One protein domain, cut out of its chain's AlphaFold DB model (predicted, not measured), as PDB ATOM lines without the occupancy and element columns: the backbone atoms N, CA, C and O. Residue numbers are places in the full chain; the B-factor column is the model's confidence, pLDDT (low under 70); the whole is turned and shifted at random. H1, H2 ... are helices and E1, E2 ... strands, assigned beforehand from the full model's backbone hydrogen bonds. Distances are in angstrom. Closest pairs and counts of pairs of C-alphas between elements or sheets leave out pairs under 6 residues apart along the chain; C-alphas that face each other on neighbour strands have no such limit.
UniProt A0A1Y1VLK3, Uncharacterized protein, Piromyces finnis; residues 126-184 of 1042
ATOM      1  N   GLY A 126     -43.449 -22.790 -37.954       78.06
ATOM      2  CA  GLY A 126     -43.888 -23.222 -36.630       78.06
ATOM      3  C   GLY A 126     -42.724 -23.370 -35.644       78.06
ATOM      4  O   GLY A 126     -41.553 -23.266 -36.004       78.06
ATOM      5  N   ARG A 127     -43.061 -23.640 -34.379       78.19
ATOM      6  CA  ARG A 127     -42.110 -23.993 -33.316       78.19
ATOM      7  C   ARG A 127     -42.527 -25.339 -32.728       78.19
ATOM      8  O   ARG A 127     -43.711 -25.505 -32.421       78.19
ATOM      9  N   ARG A 128     -41.590 -26.283 -32.622       74.88
ATOM     10  CA  ARG A 128     -41.806 -27.625 -32.058       74.88
ATOM     11  C   ARG A 128     -41.792 -27.588 -30.527       74.88
ATOM     12  O   ARG A 128     -41.383 -26.598 -29.921       74.88
ATOM     13  N   ASP A 129     -42.236 -28.681 -29.921       72.25
ATOM     14  CA  ASP A 129     -42.147 -28.955 -28.482       72.25
ATOM     15  C   ASP A 129     -40.700 -28.893 -27.969       72.25
ATOM     16  O   ASP A 129     -40.450 -28.260 -26.945       72.25
ATOM     17  N   ASP A 130     -39.736 -29.395 -28.747       70.12
ATOM     18  CA  ASP A 130     -38.286 -29.291 -28.473       70.12
ATOM     19  C   ASP A 130     -37.711 -27.857 -28.577       70.12
ATOM     20  O   ASP A 130     -36.499 -27.664 -28.667       70.12
ATOM     21  N   GLY A 131     -38.556 -26.829 -28.695       66.62
ATOM     22  CA  GLY A 131     -38.156 -25.426 -28.827       66.62
ATOM     23  C   GLY A 131     -37.554 -25.025 -30.182       66.62
ATOM     24  O   GLY A 131     -37.440 -23.823 -30.435       66.62
ATOM     25  N   LYS A 132     -37.216 -25.981 -31.058       77.06
ATOM     26  CA  LYS A 132     -36.677 -25.747 -32.412       77.06
ATOM     27  C   LYS A 132     -37.730 -25.193 -33.382       77.06
ATOM     28  O   LYS A 132     -38.928 -25.447 -33.229       77.06
ATOM     29  N   PHE A 133     -37.282 -24.463 -34.401       80.81
ATOM     30  CA  PHE A 133     -38.137 -23.966 -35.482       80.81
ATOM     31  C   PHE A 133     -38.302 -25.002 -36.601       80.81
ATOM     32  O   PHE A 133     -37.442 -25.857 -36.823       80.81
ATOM     33  N   VAL A 134     -39.447 -24.945 -37.286       80.69
ATOM     34  CA  VAL A 134     -39.765 -25.804 -38.434       80.69
ATOM     35  C   VAL A 134     -40.532 -25.031 -39.505       80.69
ATOM     36  O   VAL A 134     -41.385 -24.210 -39.173       80.69
ATOM     37  N   ARG A 135     -40.316 -25.341 -40.785       83.25
ATOM     38  CA  ARG A 135     -41.234 -24.967 -41.878       83.25
ATOM     39  C   ARG A 135     -42.263 -26.074 -42.096       83.25
ATOM     40  O   ARG A 135     -41.911 -27.251 -42.100       83.25
ATOM     41  N   ILE A 136     -43.529 -25.710 -42.273       83.69
ATOM     42  CA  ILE A 136     -44.645 -26.658 -42.367       83.69
ATOM     43  C   ILE A 136     -45.016 -26.869 -43.840       83.69
ATOM     44  O   ILE A 136     -45.399 -25.933 -44.542       83.69
ATOM     45  N   GLN A 137     -44.902 -28.112 -44.307       84.62
ATOM     46  CA  GLN A 137     -45.102 -28.499 -45.706       84.62
ATOM     47  C   GLN A 137     -45.976 -29.757 -45.780       84.62
ATOM     48  O   GLN A 137     -45.897 -30.631 -44.919       84.62
ATOM     49  N   CYS A 138     -46.852 -29.871 -46.783       84.00
ATOM     50  CA  CYS A 138     -47.720 -31.043 -46.897       84.00
ATOM     51  C   CYS A 138     -46.935 -32.260 -47.421       84.00
ATOM     52  O   CYS A 138     -46.446 -32.204 -48.550       84.00
ATOM     53  N   PRO A 139     -46.870 -33.391 -46.691       78.00
ATOM     54  CA  PRO A 139     -46.012 -34.521 -47.058       78.00
ATOM     55  C   PRO A 139     -46.515 -35.353 -48.254       78.00
ATOM     56  O   PRO A 139     -45.839 -36.295 -48.647       78.00
ATOM     57  N   LYS A 140     -47.691 -35.047 -48.833       79.06
ATOM     58  CA  LYS A 140     -48.201 -35.726 -50.046       79.06
ATOM     59  C   LYS A 140     -48.096 -34.909 -51.336       79.06
ATOM     60  O   LYS A 140     -48.016 -35.504 -52.402       79.06
ATOM     61  N   CYS A 141     -48.138 -33.578 -51.266       82.50
ATOM     62  CA  CYS A 141     -48.083 -32.706 -52.452       82.50
ATOM     63  C   CYS A 141     -46.967 -31.655 -52.402       82.50
ATOM     64  O   CYS A 141     -46.864 -30.834 -53.308       82.50
ATOM     65  N   PHE A 142     -46.178 -31.632 -51.325       76.00
ATOM     66  CA  PHE A 142     -45.076 -30.698 -51.080       76.00
ATOM     67  C   PHE A 142     -45.438 -29.205 -51.168       76.00
ATOM     68  O   PHE A 142     -44.560 -28.343 -51.177       76.00
ATOM     69  N   ARG A 143     -46.729 -28.858 -51.120       78.62
ATOM     70  CA  ARG A 143     -47.177 -27.476 -50.940       78.62
ATOM     71  C   ARG A 143     -46.713 -26.953 -49.577       78.62
ATOM     72  O   ARG A 143     -46.937 -27.609 -48.562       78.62
ATOM     73  N   SER A 144     -46.098 -25.773 -49.566       74.31
ATOM     74  CA  SER A 144     -45.707 -25.002 -48.371       74.31
ATOM     75  C   SER A 144     -46.499 -23.694 -48.218       74.31
ATOM     76  O   SER A 144     -46.674 -23.221 -47.101       74.31
ATOM     77  N   ASN A 145     -47.017 -23.145 -49.326       76.50
ATOM     78  CA  ASN A 145     -47.807 -21.913 -49.353       76.50
ATOM     79  C   ASN A 145     -49.174 -22.106 -48.660       76.50
ATOM     80  O   ASN A 145     -50.133 -22.610 -49.268       76.50
ATOM     81  N   PHE A 146     -49.234 -21.709 -47.383       79.62
ATOM     82  CA  PHE A 146     -50.431 -21.663 -46.538       79.62
ATOM     83  C   PHE A 146     -50.365 -20.473 -45.574       79.62
ATOM     84  O   PHE A 146     -49.495 -20.402 -44.712       79.62
ATOM     85  N   SER A 147     -51.361 -19.595 -45.625       74.81
ATOM     86  CA  SER A 147     -51.406 -18.324 -44.885       74.81
ATOM     87  C   SER A 147     -51.586 -18.420 -43.356       74.81
ATOM     88  O   SER A 147     -51.951 -17.422 -42.740       74.81
ATOM     89  N   ASN A 148     -51.445 -19.602 -42.733       79.12
ATOM     90  CA  ASN A 148     -52.614 -20.275 -42.137       79.12
ATOM     91  C   ASN A 148     -52.375 -21.764 -41.776       79.12
ATOM     92  O   ASN A 148     -52.632 -22.640 -42.600       79.12
ATOM     93  N   LEU A 149     -51.993 -22.081 -40.528       79.12
ATOM     94  CA  LEU A 149     -51.906 -23.460 -40.010       79.12
ATOM     95  C   LEU A 149     -53.255 -24.207 -39.991       79.12
ATOM     96  O   LEU A 149     -53.290 -25.414 -40.223       79.12
ATOM     97  N   GLN A 150     -54.381 -23.518 -39.787       80.81
ATOM     98  CA  GLN A 150     -55.706 -24.129 -39.949       80.81
ATOM     99  C   GLN A 150     -56.018 -24.396 -41.433       80.81
ATOM    100  O   GLN A 150     -56.658 -25.395 -41.761       80.81
ATOM    101  N   GLY A 151     -55.517 -23.545 -42.335       83.44
ATOM    102  CA  GLY A 151     -55.514 -23.771 -43.783       83.44
ATOM    103  C   GLY A 151     -54.719 -25.018 -44.184       83.44
ATOM    104  O   GLY A 151     -55.238 -25.853 -44.922       83.44
ATOM    105  N   PHE A 152     -53.517 -25.198 -43.626       86.12
ATOM    106  CA  PHE A 152     -52.707 -26.412 -43.780       86.12
ATOM    107  C   PHE A 152     -53.462 -27.678 -43.331       86.12
ATOM    108  O   PHE A 152     -53.537 -28.653 -44.083       86.12
ATOM    109  N   LEU A 153     -54.072 -27.654 -42.137       85.06
ATOM    110  CA  LEU A 153     -54.870 -28.770 -41.613       85.06
ATOM    111  C   LEU A 153     -56.070 -29.093 -42.517       85.06
ATOM    112  O   LEU A 153     -56.292 -30.253 -42.867       85.06
ATOM    113  N   ASN A 154     -56.821 -28.072 -42.941       84.50
ATOM    114  CA  ASN A 154     -57.958 -28.245 -43.845       84.50
ATOM    115  C   ASN A 154     -57.531 -28.803 -45.208       84.50
ATOM    116  O   ASN A 154     -58.208 -29.687 -45.731       84.50
ATOM    117  N   HIS A 155     -56.404 -28.354 -45.764       87.12
ATOM    118  CA  HIS A 155     -55.854 -28.906 -46.999       87.12
ATOM    119  C   HIS A 155     -55.457 -30.384 -46.847       87.12
ATOM    120  O   HIS A 155     -55.862 -31.204 -47.669       87.12
ATOM    121  N   CYS A 156     -54.749 -30.759 -45.776       85.25
ATOM    122  CA  CYS A 156     -54.384 -32.159 -45.530       85.25
ATOM    123  C   CYS A 156     -55.619 -33.065 -45.383       85.25
ATOM    124  O   CYS A 156     -55.652 -34.167 -45.940       85.25
ATOM    125  N   ARG A 157     -56.670 -32.579 -44.714       87.75
ATOM    126  CA  ARG A 157     -57.934 -33.308 -44.571       87.75
ATOM    127  C   ARG A 157     -58.680 -33.448 -45.899       87.75
ATOM    128  O   ARG A 157     -59.045 -34.556 -46.275       87.75
ATOM    129  N   ILE A 158     -58.892 -32.347 -46.619       86.38
ATOM    130  CA  ILE A 158     -59.745 -32.317 -47.819       86.38
ATOM    131  C   ILE A 158     -59.026 -32.927 -49.031       86.38
ATOM    132  O   ILE A 158     -59.589 -33.781 -49.711       86.38
ATOM    133  N   SER A 159     -57.783 -32.523 -49.300       84.31
ATOM    134  CA  SER A 159     -57.033 -32.947 -50.494       84.31
ATOM    135  C   SER A 159     -56.375 -34.321 -50.342       84.31
ATOM    136  O   SER A 159     -56.112 -34.986 -51.342       84.31
ATOM    137  N   HIS A 160     -56.087 -34.754 -49.110       84.19
ATOM    138  CA  HIS A 160     -55.230 -35.919 -48.854       84.19
ATOM    139  C   HIS A 160     -55.792 -36.938 -47.853       84.19
ATOM    140  O   HIS A 160     -55.118 -37.948 -47.602       84.19
ATOM    141  N   LYS A 161     -57.004 -36.698 -47.324       84.94
ATOM    142  CA  LYS A 161     -57.694 -37.514 -46.308       84.94
ATOM    143  C   LYS A 161     -56.819 -37.821 -45.085       84.94
ATOM    144  O   LYS A 161     -56.863 -38.924 -44.553       84.94
ATOM    145  N   MET A 162     -55.999 -36.855 -44.663       79.94
ATOM    146  CA  MET A 162     -55.180 -36.959 -43.452       79.94
ATOM    147  C   MET A 162     -55.661 -35.976 -42.393       79.94
ATOM    148  O   MET A 162     -55.738 -34.774 -42.647       79.94
ATOM    149  N   GLU A 163     -55.934 -36.483 -41.197       81.69
ATOM    150  CA  GLU A 163     -56.333 -35.684 -40.042       81.69
ATOM    151  C   GLU A 163     -55.244 -35.729 -38.967       81.69
ATOM    152  O   GLU A 163     -54.591 -36.754 -38.763       81.69
ATOM    153  N   PHE A 164     -55.041 -34.605 -38.278       84.06
ATOM    154  CA  PHE A 164     -54.104 -34.488 -37.162       84.06
ATOM    155  C   PHE A 164     -54.893 -34.134 -35.894       84.06
ATOM    156  O   PHE A 164     -55.717 -33.220 -35.951       84.06
ATOM    157  N   PRO A 165     -54.653 -34.810 -34.755       75.31
ATOM    158  CA  PRO A 165     -55.432 -34.602 -33.532       75.31
ATOM    159  C   PRO A 165     -55.145 -33.256 -32.848       75.31
ATOM    160  O   PRO A 165     -55.955 -32.792 -32.051       75.31
ATOM    161  N   SER A 166     -54.011 -32.614 -33.151       80.25
ATOM    162  CA  SER A 166     -53.681 -31.267 -32.680       80.25
ATOM    163  C   SER A 166     -52.768 -30.528 -33.662       80.25
ATOM    164  O   SER A 166     -52.089 -31.134 -34.498       80.25
ATOM    165  N   HIS A 167     -52.714 -29.200 -33.531       79.56
ATOM    166  CA  HIS A 167     -51.775 -28.336 -34.257       79.56
ATOM    167  C   HIS A 167     -50.308 -28.673 -33.955       79.56
ATOM    168  O   HIS A 167     -49.447 -28.502 -34.815       79.56
ATOM    169  N   GLU A 168     -50.022 -29.171 -32.753       78.50
ATOM    170  CA  GLU A 168     -48.682 -29.585 -32.319       78.50
ATOM    171  C   GLU A 168     -48.279 -30.909 -32.979       78.50
ATOM    172  O   GLU A 168     -47.186 -31.009 -33.531       78.50
ATOM    173  N   GLU A 169     -49.191 -31.883 -33.057       78.50
ATOM    174  CA  GLU A 169     -48.957 -33.157 -33.750       78.50
ATOM    175  C   GLU A 169     -48.716 -32.954 -35.255       78.50
ATOM    176  O   GLU A 169     -47.817 -33.558 -35.842       78.50
ATOM    177  N   ALA A 170     -49.474 -32.043 -35.874       82.31
ATOM    178  CA  ALA A 170     -49.254 -31.617 -37.254       82.31
ATOM    179  C   ALA A 170     -47.880 -30.953 -37.447       82.31
ATOM    180  O   ALA A 170     -47.188 -31.230 -38.426       82.31
ATOM    181  N   THR A 171     -47.458 -30.119 -36.490       81.62
ATOM    182  CA  THR A 171     -46.141 -29.461 -36.501       81.62
ATOM    183  C   THR A 171     -45.002 -30.473 -36.319       81.62
ATOM    184  O   THR A 171     -43.949 -30.310 -36.930       81.62
ATOM    185  N   ARG A 172     -45.203 -31.552 -35.548       78.62
ATOM    186  CA  ARG A 172     -44.194 -32.611 -35.365       78.62
ATOM    187  C   ARG A 172     -44.071 -33.546 -36.574       78.62
ATOM    188  O   ARG A 172     -42.960 -33.939 -36.907       78.62
ATOM    189  N   ARG A 173     -45.184 -33.885 -37.241       75.56
ATOM    190  CA  ARG A 173     -45.208 -34.829 -38.384       75.56
ATOM    191  C   ARG A 173     -44.944 -34.194 -39.753       75.56
ATOM    192  O   ARG A 173     -44.549 -34.905 -40.669       75.56
ATOM    193  N   CYS A 174     -45.183 -32.891 -39.901       81.00
ATOM    194  CA  CYS A 174     -45.086 -32.177 -41.183       81.00
ATOM    195  C   CYS A 174     -44.161 -30.946 -41.127       81.00
ATOM    196  O   CYS A 174     -44.116 -30.158 -42.073       81.00
ATOM    197  N   GLY A 175     -43.458 -30.755 -40.006       81.88
ATOM    198  CA  GLY A 175     -42.455 -29.714 -39.827       81.88
ATOM    199  C   GLY A 175     -41.061 -30.202 -40.215       81.88
ATOM    200  O   GLY A 175     -40.498 -31.064 -39.542       81.88
ATOM    201  N   ILE A 176     -40.486 -29.614 -41.261       79.06
ATOM    202  CA  ILE A 176     -39.071 -29.778 -41.618       79.06
ATOM    203  C   ILE A 176     -38.264 -28.801 -40.757       79.06
ATOM    204  O   ILE A 176     -38.635 -27.632 -40.678       79.06
ATOM    205  N   LEU A 177     -37.194 -29.268 -40.106       74.44
ATOM    206  CA  LEU A 177     -36.320 -28.423 -39.281       74.44
ATOM    207  C   LEU A 177     -35.686 -27.300 -40.111       74.44
ATOM    208  O   LEU A 177     -35.334 -27.504 -41.270       74.44
ATOM    209  N   VAL A 178     -35.581 -26.123 -39.495       76.69
ATOM    210  CA  VAL A 178     -35.061 -24.884 -40.085       76.69
ATOM    211  C   VAL A 178     -34.229 -24.163 -39.026       76.69
ATOM    212  O   VAL A 178     -34.648 -24.096 -37.864       76.69
ATOM    213  N   ASP A 179     -33.071 -23.634 -39.420       69.56
ATOM    214  CA  ASP A 179     -32.181 -22.905 -38.517       69.56
ATOM    215  C   ASP A 179     -32.719 -21.515 -38.160       69.56
ATOM    216  O   ASP A 179     -33.491 -20.889 -38.890       69.56
ATOM    217  N   GLU A 180     -32.320 -21.015 -36.990       63.72
ATOM    218  CA  GLU A 180     -32.905 -19.801 -36.417       63.72
ATOM    219  C   GLU A 180     -32.584 -18.520 -37.213       63.72
ATOM    220  O   GLU A 180     -33.269 -17.513 -37.040       63.72
ATOM    221  N   SER A 181     -31.617 -18.545 -38.129       62.38
ATOM    222  CA  SER A 181     -31.324 -17.446 -39.059       62.38
ATOM    223  C   SER A 181     -32.356 -17.285 -40.187       62.38
ATOM    224  O   SER A 181     -32.570 -16.163 -40.636       62.38
ATOM    225  N   GLU A 182     -33.031 -18.355 -40.625       63.19
ATOM    226  CA  GLU A 182     -33.997 -18.304 -41.743       63.19
ATOM    227  C   GLU A 182     -35.382 -17.763 -41.335       63.19
ATOM    228  O   GLU A 182     -36.194 -17.401 -42.185       63.19
ATOM    229  N   VAL A 183     -35.691 -17.714 -40.034       66.50
ATOM    230  CA  VAL A 183     -37.021 -17.329 -39.530       66.50
ATOM    231  C   VAL A 183     -37.089 -15.814 -39.285       66.50
ATOM    232  O   VAL A 183     -36.446 -15.339 -38.342       66.50
ATOM    233  N   PRO A 184     -37.919 -15.035 -40.013       68.69
ATOM    234  CA  PRO A 184     -37.935 -13.576 -39.887       68.69
ATOM    235  C   PRO A 184     -38.175 -13.088 -38.451       68.69
ATOM    236  O   PRO A 184     -39.062 -13.584 -37.748       68.69
TER     237      PRO A 184
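Overview. This is residues 126 to 184 of the 1042 residues of an uncharacterized protein of Piromyces finnis (UniProt A0A1Y1VLK3). A small ribbon of two antiparallel strands, E1 and E2, lies toward one end of an elongated domain and the helix H1 toward the other, with the shorter helix H2 between them, its chain passing directly into E2. A long loop, residues 137 to 148, joins E1 to H1, and the first printed residues, 126 to 127, pair antiparallel with residues 133 to 134 of E1. The printed part has 59 residues with two named helices and two named strands, in the order E1, H1, H2, E2; the sheet's order is E1 - E2. The class is mixed, helices and strands, though under half of the residues are in named elements. The whole is compact, with a radius of gyration of the C-alphas of 11.1 A, and its C-alphas span 33 by 21 by 17 A.

Along the chain. E1 is residues 133 to 136, 9.8 A from first to last C-alpha, and begins with C-alpha 133 at (-38.137, -23.966, -35.482). Its partner E2 is residues 175 to 177, 6.3 A long, and ends with C-alpha 177 at (-36.320, -28.423, -39.281). H2 is residues 167 to 174, 10.4 A long. H1, the longest helix, is residues 149 to 160, 15.6 A long, and begins with C-alpha 149 at (-51.906, -23.460, -40.010).

Arrangement. E1 and E2 are antiparallel neighbours, with 137 degrees between their directions. C-alphas 134 and 177, which face each other, are 4.4 A apart. Across this pair, N 135 and O 176 are 2.8 A apart and N 176 and O 135 are 2.9 A apart, both within hydrogen-bond range. The closest C-alphas of E1 and H2 are those of Ile 136 and Cys 174, 5.7 A apart. H1 and H2 only just touch, with 3 pairs of C-alphas within 8 A, and H1 does so with residues 149 to 153 alone. Their closest C-alphas are those of Leu 149 and His 167, 7.5 A apart. They run the same way at a steep tilt of 56 degrees. H1 and E2 are apart. In H1 and H2 every O i to N i+4 pair is within hydrogen-bond range.

Size, cuts and confidence. The two C-alphas farthest apart are those of Lys 161 and Ser 181, at 33.9 A. The printed part runs from 126 to 184 and has no cut. The link from E1 to H1 is long, with 12 residues; the link from H1 to H2 is short, with 6; the link from H2 to E2 is tight. The mean pLDDT of the printed part is 78.6, and residue 131 and residues 179 to 184 are under 70.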